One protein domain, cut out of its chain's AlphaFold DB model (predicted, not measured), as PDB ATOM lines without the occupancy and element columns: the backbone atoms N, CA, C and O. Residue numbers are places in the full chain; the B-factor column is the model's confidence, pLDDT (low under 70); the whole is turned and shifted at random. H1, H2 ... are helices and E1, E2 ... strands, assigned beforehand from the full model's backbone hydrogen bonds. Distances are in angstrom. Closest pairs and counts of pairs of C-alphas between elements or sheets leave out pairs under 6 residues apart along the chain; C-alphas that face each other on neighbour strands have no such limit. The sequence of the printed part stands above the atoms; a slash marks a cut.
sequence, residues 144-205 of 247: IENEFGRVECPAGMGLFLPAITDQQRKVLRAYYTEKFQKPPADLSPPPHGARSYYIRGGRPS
ATOM      1  N   ILE A 144     136.013 130.419 110.229       94.56
ATOM      2  CA  ILE A 144     134.991 131.270 110.839       94.56
ATOM      3  C   ILE A 144     135.321 132.706 110.457       94.56
ATOM      4  O   ILE A 144     136.432 133.170 110.711       94.56
ATOM      5  N   GLU A 145     134.358 133.411 109.878       96.69
ATOM      6  CA  GLU A 145     134.505 134.808 109.483       96.69
ATOM      7  C   GLU A 145     133.268 135.601 109.904       96.69
ATOM      8  O   GLU A 145     132.138 135.162 109.696       96.69
ATOM      9  N   ASN A 146     133.488 136.742 110.554       95.81
ATOM     10  CA  ASN A 146     132.445 137.676 110.968       95.81
ATOM     11  C   ASN A 146     133.004 139.106 111.050       95.81
ATOM     12  O   ASN A 146     134.135 139.372 110.648       95.81
ATOM     13  N   GLU A 147     132.224 140.042 111.587       96.56
ATOM     14  CA  GLU A 147     132.604 141.457 111.738       96.56
ATOM     15  C   GLU A 147     133.871 141.690 112.584       96.56
ATOM     16  O   GLU A 147     134.515 142.733 112.469       96.56
ATOM     17  N   PHE A 148     134.275 140.712 113.401       95.62
ATOM     18  CA  PHE A 148     135.521 140.741 114.166       95.62
ATOM     19  C   PHE A 148     136.693 140.098 113.398       95.62
ATOM     20  O   PHE A 148     137.767 139.912 113.956       95.62
ATOM     21  N   GLY A 149     136.543 139.740 112.129       97.38
ATOM     22  CA  GLY A 149     137.606 139.147 111.319       97.38
ATOM     23  C   GLY A 149     137.491 137.631 111.198       97.38
ATOM     24  O   GLY A 149     136.391 137.081 111.163       97.38
ATOM     25  N   ARG A 150     138.639 136.955 111.077       97.06
ATOM     26  CA  ARG A 150     138.716 135.583 110.556       97.06
ATOM     27  C   ARG A 150     139.583 134.676 111.426       97.06
ATOM     28  O   ARG A 150     140.674 135.057 111.843       97.06
ATOM     29  N   VAL A 151     139.097 133.464 111.674       95.94
ATOM     30  CA  VAL A 151     139.826 132.368 112.325       95.94
ATOM     31  C   VAL A 151     139.829 131.179 111.377       95.94
ATOM     32  O   VAL A 151     138.774 130.752 110.915       95.94
ATOM     33  N   GLU A 152     141.010 130.638 111.094       96.12
ATOM     34  CA  GLU A 152     141.174 129.428 110.290       96.12
ATOM     35  C   GLU A 152     141.472 128.225 111.193       96.12
ATOM     36  O   GLU A 152     142.225 128.332 112.162       96.12
ATOM     37  N   CYS A 153     140.885 127.078 110.861       95.81
ATOM     38  CA  CYS A 153     141.163 125.782 111.472       95.81
ATOM     39  C   CYS A 153     141.211 124.705 110.371       95.81
ATOM     40  O   CYS A 153     140.283 123.901 110.240       95.81
ATOM     41  N   PRO A 154     142.244 124.719 109.504       95.88
ATOM     42  CA  PRO A 154     142.414 123.721 108.455       95.88
ATOM     43  C   PRO A 154     142.443 122.289 109.005       95.88
ATOM     44  O   PRO A 154     142.581 122.040 110.203       95.88
ATOM     45  N   ALA A 155     142.321 121.319 108.101       96.31
ATOM     46  CA  ALA A 155     142.328 119.912 108.470       96.31
ATOM     47  C   ALA A 155     143.591 119.530 109.270       96.31
ATOM     48  O   ALA A 155     144.707 119.821 108.853       96.31
ATOM     49  N   GLY A 156     143.399 118.840 110.396       96.00
ATOM     50  CA  GLY A 156     144.462 118.401 111.297       96.00
ATOM     51  C   GLY A 156     144.883 119.452 112.327       96.00
ATOM     52  O   GLY A 156     145.814 119.195 113.084       96.00
ATOM     53  N   MET A 157     144.228 120.616 112.372       96.00
ATOM     54  CA  MET A 157     144.576 121.699 113.290       96.00
ATOM     55  C   MET A 157     143.746 121.676 114.577       96.00
ATOM     56  O   MET A 157     142.579 121.284 114.596       96.00
ATOM     57  N   GLY A 158     144.358 122.171 115.651       94.06
ATOM     58  CA  GLY A 158     143.695 122.516 116.900       94.06
ATOM     59  C   GLY A 158     144.124 123.896 117.385       94.06
ATOM     60  O   GLY A 158     145.289 124.273 117.271       94.06
ATOM     61  N   LEU A 159     143.180 124.651 117.936       93.38
ATOM     62  CA  LEU A 159     143.428 125.892 118.655       93.38
ATOM     63  C   LEU A 159     143.572 125.593 120.144       93.38
ATOM     64  O   LEU A 159     142.613 125.183 120.802       93.38
ATOM     65  N   PHE A 160     144.765 125.852 120.674       92.69
ATOM     66  CA  PHE A 160     145.012 125.890 122.110       92.69
ATOM     67  C   PHE A 160     144.461 127.202 122.674       92.69
ATOM     68  O   PHE A 160     145.047 128.273 122.501       92.69
ATOM     69  N   LEU A 161     143.308 127.127 123.334       89.44
ATOM     70  CA  LEU A 161     142.542 128.296 123.764       89.44
ATOM     71  C   LEU A 161     143.275 129.248 124.723       89.44
ATOM     72  O   LEU A 161     143.035 130.456 124.637       89.44
ATOM     73  N   PRO A 162     144.202 128.793 125.588       87.56
ATOM     74  CA  PRO A 162     145.030 129.714 126.362       87.56
ATOM     75  C   PRO A 162     145.912 130.643 125.512       87.56
ATOM     76  O   PRO A 162     146.254 131.724 125.984       87.56
ATOM     77  N   ALA A 163     146.272 130.247 124.286       88.94
ATOM     78  CA  ALA A 163     147.208 130.977 123.428       88.94
ATOM     79  C   ALA A 163     146.542 131.826 122.331       88.94
ATOM     80  O   ALA A 163     147.248 132.475 121.559       88.94
ATOM     81  N   ILE A 164     145.209 131.844 122.232       89.31
ATOM     82  CA  ILE A 164     144.539 132.645 121.198       89.31
ATOM     83  C   ILE A 164     144.619 134.146 121.502       89.31
ATOM     84  O   ILE A 164     144.564 134.578 122.660       89.31
ATOM     85  N   THR A 165     144.666 134.954 120.444       89.81
ATOM     86  CA  THR A 165     144.646 136.417 120.543       89.81
ATOM     87  C   THR A 165     143.265 136.938 120.941       89.81
ATOM     88  O   THR A 165     142.243 136.268 120.763       89.81
ATOM     89  N   ASP A 166     143.195 138.179 121.425       88.56
ATOM     90  CA  ASP A 166     141.914 138.827 121.728       88.56
ATOM     91  C   ASP A 166     141.028 138.994 120.489       88.56
ATOM     92  O   ASP A 166     139.801 138.946 120.596       88.56
ATOM     93  N   GLN A 167     141.627 139.135 119.304       91.88
ATOM     94  CA  GLN A 167     140.874 139.193 118.055       91.88
ATOM     95  C   GLN A 167     140.214 137.846 117.744       91.88
ATOM     96  O   GLN A 167     139.006 137.794 117.519       91.88
ATOM     97  N   GLN A 168     140.973 136.746 117.823       92.31
ATOM     98  CA  GLN A 168     140.437 135.391 117.651       92.31
ATOM     99  C   GLN A 168     139.348 135.096 118.691       92.31
ATOM    100  O   GLN A 168     138.306 134.531 118.367       92.31
ATOM    101  N   ARG A 169     139.542 135.549 119.935       90.25
ATOM    102  CA  ARG A 169     138.558 135.423 121.017       90.25
ATOM    103  C   ARG A 169     137.239 136.124 120.696       90.25
ATOM    104  O   ARG A 169     136.187 135.550 120.963       90.25
ATOM    105  N   LYS A 170     137.272 137.330 120.114       90.75
ATOM    106  CA  LYS A 170     136.063 138.049 119.671       90.75
ATOM    107  C   LYS A 170     135.335 137.296 118.557       90.75
ATOM    108  O   LYS A 170     134.130 137.087 118.678       90.75
ATOM    109  N   VAL A 171     136.068 136.825 117.543       93.06
ATOM    110  CA  VAL A 171     135.505 136.035 116.432       93.06
ATOM    111  C   VAL A 171     134.803 134.780 116.957       93.06
ATOM    112  O   VAL A 171     133.628 134.569 116.660       93.06
ATOM    113  N   LEU A 172     135.488 133.988 117.790       90.94
ATOM    114  CA  LEU A 172     134.944 132.756 118.371       90.94
ATOM    115  C   LEU A 172     133.756 133.029 119.300       90.94
ATOM    116  O   LEU A 172     132.761 132.310 119.257       90.94
ATOM    117  N   ARG A 173     133.825 134.082 120.124       87.94
ATOM    118  CA  ARG A 173     132.728 134.455 121.024       87.94
ATOM    119  C   ARG A 173     131.464 134.815 120.249       87.94
ATOM    120  O   ARG A 173     130.393 134.354 120.638       87.94
ATOM    121  N   ALA A 174     131.575 135.611 119.188       89.81
ATOM    122  CA  ALA A 174     130.435 135.965 118.346       89.81
ATOM    123  C   ALA A 174     129.822 134.714 117.698       89.81
ATOM    124  O   ALA A 174     128.628 134.467 117.859       89.81
ATOM    125  N   TYR A 175     130.665 133.869 117.095       89.69
ATOM    126  CA  TYR A 175     130.246 132.613 116.469       89.69
ATOM    127  C   TYR A 175     129.482 131.691 117.433       89.69
ATOM    128  O   TYR A 175     128.367 131.264 117.145       89.69
ATOM    129  N   TYR A 176     130.031 131.412 118.618       86.38
ATOM    130  CA  TYR A 176     129.367 130.518 119.568       86.38
ATOM    131  C   TYR A 176     128.163 131.164 120.263       86.38
ATOM    132  O   TYR A 176     127.210 130.461 120.586       86.38
ATOM    133  N   THR A 177     128.140 132.486 120.453       85.06
ATOM    134  CA  THR A 177     126.948 133.164 120.998       85.06
ATOM    135  C   THR A 177     125.748 132.994 120.068       85.06
ATOM    136  O   THR A 177     124.653 132.693 120.540       85.06
ATOM    137  N   GLU A 178     125.957 133.112 118.754       85.38
ATOM    138  CA  GLU A 178     124.927 132.849 117.746       85.38
ATOM    139  C   GLU A 178     124.435 131.393 117.814       85.38
ATOM    140  O   GLU A 178     123.233 131.131 117.896       85.38
ATOM    141  N   LYS A 179     125.365 130.428 117.858       82.75
ATOM    142  CA  LYS A 179     125.040 128.992 117.837       82.75
ATOM    143  C   LYS A 179     124.329 128.508 119.102       82.75
ATOM    144  O   LYS A 179     123.379 127.727 118.994       82.75
ATOM    145  N   PHE A 180     124.762 128.976 120.272       76.31
ATOM    146  CA  PHE A 180     124.233 128.566 121.577       76.31
ATOM    147  C   PHE A 180     123.081 129.442 122.088       76.31
ATOM    148  O   PHE A 180     122.477 129.102 123.105       76.31
ATOM    149  N   GLN A 181     122.772 130.561 121.417       72.50
ATOM    150  CA  GLN A 181     121.736 131.533 121.814       72.50
ATOM    151  C   GLN A 181     121.896 132.084 123.246       72.50
ATOM    152  O   GLN A 181     120.985 132.689 123.810       72.50
ATOM    153  N   LYS A 182     123.066 131.879 123.850       59.53
ATOM    154  CA  LYS A 182     123.491 132.402 125.146       59.53
ATOM    155  C   LYS A 182     124.972 132.733 125.023       59.53
ATOM    156  O   LYS A 182     125.683 131.959 124.383       59.53
ATOM    157  N   PRO A 183     125.462 133.830 125.627       55.16
ATOM    158  CA  PRO A 183     126.896 134.044 125.736       55.16
ATOM    159  C   PRO A 183     127.443 132.875 126.556       55.16
ATOM    160  O   PRO A 183     127.070 132.736 127.725       55.16
ATOM    161  N   PRO A 184     128.254 131.984 125.973       54.72
ATOM    162  CA  PRO A 184     128.671 130.816 126.709       54.72
ATOM    163  C   PRO A 184     129.706 131.285 127.728       54.72
ATOM    164  O   PRO A 184     130.840 131.610 127.367       54.72
ATOM    165  N   ALA A 185     129.289 131.371 128.992       51.19
ATOM    166  CA  ALA A 185     130.169 131.715 130.103       51.19
ATOM    167  C   ALA A 185     131.364 130.744 130.184       51.19
ATOM    168  O   ALA A 185     132.456 131.170 130.544       51.19
ATOM    169  N   ASP A 186     131.172 129.498 129.724       54.38
ATOM    170  CA  ASP A 186     132.161 128.417 129.801       54.38
ATOM    171  C   ASP A 186     132.853 128.080 128.460       54.38
ATOM    172  O   ASP A 186     133.907 127.453 128.459       54.38
ATOM    173  N   LEU A 187     132.319 128.530 127.310       57.66
ATOM    174  CA  LEU A 187     132.948 128.321 125.984       57.66
ATOM    175  C   LEU A 187     133.701 129.558 125.478       57.66
ATOM    176  O   LEU A 187     134.397 129.507 124.461       57.66
ATOM    177  N   SER A 188     133.564 130.693 126.161       58.28
ATOM    178  CA  SER A 188     134.410 131.852 125.898       58.28
ATOM    179  C   SER A 188     135.710 131.642 126.661       58.28
ATOM    180  O   SER A 188     135.679 131.642 127.892       58.28
ATOM    181  N   PRO A 189     136.857 131.466 125.988       61.28
ATOM    182  CA  PRO A 189     138.084 131.245 126.722       61.28
ATOM    183  C   PRO A 189     138.353 132.456 127.638       61.28
ATOM    184  O   PRO A 189     138.092 133.603 127.235       61.28
ATOM    185  N   PRO A 190     138.837 132.241 128.873       64.06
ATOM    186  CA  PRO A 190     139.137 133.321 129.805       64.06
ATOM    187  C   PRO A 190     140.256 134.215 129.244       64.06
ATOM    188  O   PRO A 190     141.048 133.742 128.421       64.06
ATOM    189  N   PRO A 191     140.319 135.499 129.644       63.44
ATOM    190  CA  PRO A 191     141.294 136.455 129.121       63.44
ATOM    191  C   PRO A 191     142.739 135.946 129.234       63.44
ATOM    192  O   PRO A 191     143.063 135.102 130.074       63.44
ATOM    193  N   HIS A 192     143.616 136.457 128.368       57.50
ATOM    194  CA  HIS A 192     145.024 136.067 128.342       57.50
ATOM    195  C   HIS A 192     145.675 136.222 129.732       57.50
ATOM    196  O   HIS A 192     145.457 137.215 130.423       57.50
ATOM    197  N   GLY A 193     146.474 135.236 130.156       59.69
ATOM    198  CA  GLY A 193     147.141 135.250 131.466       59.69
ATOM    199  C   GLY A 193     146.288 134.769 132.650       59.69
ATOM    200  O   GLY A 193     146.759 134.804 133.786       59.69
ATOM    201  N   ALA A 194     145.076 134.257 132.413       71.44
ATOM    202  CA  ALA A 194     144.183 133.693 133.430       71.44
ATOM    203  C   ALA A 194     144.653 132.324 133.979       71.44
ATOM    204  O   ALA A 194     143.924 131.332 133.956       71.44
ATOM    205  N   ARG A 195     145.891 132.248 134.488       79.50
ATOM    206  CA  ARG A 195     146.516 131.008 134.981       79.50
ATOM    207  C   ARG A 195     145.657 130.280 136.014       79.50
ATOM    208  O   ARG A 195     145.627 129.059 135.992       79.50
ATOM    209  N   SER A 196     144.949 130.999 136.883       77.69
ATOM    210  CA  SER A 196     144.078 130.413 137.915       77.69
ATOM    211  C   SER A 196     142.870 129.647 137.364       77.69
ATOM    212  O   SER A 196     142.337 128.791 138.062       77.69
ATOM    213  N   TYR A 197     142.446 129.919 136.123       78.75
ATOM    214  CA  TYR A 197     141.369 129.172 135.465       78.75
ATOM    215  C   TYR A 197     141.859 127.817 134.954       78.75
ATOM    216  O   TYR A 197     141.166 126.810 135.089       78.75
ATOM    217  N   TYR A 198     143.069 127.796 134.395       83.44
ATOM    218  CA  TYR A 198     143.677 126.611 133.791       83.44
ATOM    219  C   TYR A 198     144.496 125.780 134.773       83.44
ATOM    220  O   TYR A 198     144.682 124.593 134.546       83.44
ATOM    221  N   ILE A 199     144.975 126.370 135.866       88.06
ATOM    222  CA  ILE A 199     145.772 125.699 136.891       88.06
ATOM    223  C   ILE A 199     145.101 125.897 138.246       88.06
ATOM    224  O   ILE A 199     145.037 127.014 138.761       88.06
ATOM    225  N   ARG A 200     144.662 124.798 138.863       82.00
ATOM    226  CA  ARG A 200     144.045 124.783 140.192       82.00
ATOM    227  C   ARG A 200     144.785 123.789 141.080       82.00
ATOM    228  O   ARG A 200     145.017 122.653 140.686       82.00
ATOM    229  N   GLY A 201     145.217 124.230 142.263       83.00
ATOM    230  CA  GLY A 201     145.983 123.376 143.184       83.00
ATOM    231  C   GLY A 201     147.298 122.844 142.592       83.00
ATOM    232  O   GLY A 201     147.700 121.727 142.896       83.00
ATOM    233  N   GLY A 202     147.935 123.609 141.698       85.00
ATOM    234  CA  GLY A 202     149.179 123.209 141.028       85.00
ATOM    235  C   GLY A 202     149.009 122.196 139.890       85.00
ATOM    236  O   GLY A 202     150.010 121.748 139.341       85.00
ATOM    237  N   ARG A 203     147.773 121.852 139.512       84.94
ATOM    238  CA  ARG A 203     147.464 120.895 138.441       84.94
ATOM    239  C   ARG A 203     146.595 121.532 137.356       84.94
ATOM    240  O   ARG A 203     145.888 122.499 137.658       84.94
ATOM    241  N   PRO A 204     146.619 121.014 136.117       87.81
ATOM    242  CA  PRO A 204     145.656 121.406 135.098       87.81
ATOM    243  C   PRO A 204     144.211 121.237 135.581       87.81
ATOM    244  O   PRO A 204     143.849 120.219 136.167       87.81
ATOM    245  N   SER A 205     143.403 122.263 135.355       84.94
ATOM    246  CA  SER A 205     141.979 122.307 135.671       84.94
ATOM    247  C   SER A 205     141.171 121.668 134.547       84.94
ATOM    248  O   SER A 205     141.448 121.924 133.379       84.94
TER     249      SER A 205
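AT A GLANCE: This is residues 144 to 205 of the 247 residues of an uncharacterized protein of Rhizobiaceae bacterium (UniProt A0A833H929). A small two-stranded hairpin, E1 and E2, packs on one long helix, H1, at one end of the domain; at the other end lie the short helix H2 and the turn after it, reached by a long stretch with no named element. E3, which pairs with no named strand, lies between the hairpin and H1 along the chain, apart from both. The printed part has 62 residues with three named strands and two named helices, in the order E1 E2 E3 H1 H2; the sheet E1 - E2 is antiparallel, and the class is mixed, helices and strands, with under half of the residues in named elements. The whole is only just loose, close to compact, with a radius of gyration of the C-alphas of 12.8 A and spans of 38 by 28 by 18 A.

IN THESE COORDINATES: Find C-alpha 144 at (134.991, 131.270, 110.839), where E1, residues 144 to 146, begins. E2 follows at residues 149 to 152 and covers 10.4 A from first to last C-alpha. E3 is residues 158 to 160, 6.3 A long. Then look for C-alpha 166 at (141.914, 138.827, 121.728); from there H1, residues 166 to 180, runs 20.4 A to C-alpha 180 at (124.233, 128.566, 121.577). H2 is residues 195 to 198, ending at C-alpha 198 at (143.677, 126.611, 133.791).

HOW THE PARTS SIT: Start at the hairpin of E1 and E2, antiparallel neighbours with 178 degrees between their directions. Look at N 144 and O 151, 2.9 A apart, and N 151 and O 144, 2.8 A apart, both within hydrogen-bond range. The closest C-alphas of E2 and H1 are those of Val 151 and Gln 168, 6.2 A apart. The closest of E1 and H1 are those of Asn 146 and Val 171, 6.5 A apart. E3 is apart from E1, E2, H1 and H2, and H1 and H2 are apart too. Beyond H2, residues 199 to 200 pair with residues 203 to 204, antiparallel. In H1 every O i to N i+4 pair is within hydrogen-bond range; H2 is too short for such a pair, and its 1 pair of O i to N i+3 is within range.

THE WHOLE: The two C-alphas farthest apart are those of Glu 147 and Gly 201, 38.7 A. The printed part has no cut. The links E1 to E2, E2 to E3 and E3 to H1 are tight, and the link H1 to H2, 14 residues, is long. Read the B-factor column at residues 182 to 193: these 12 residues are under 70, while the mean pLDDT of the printed part is 83.0 in this predicted model.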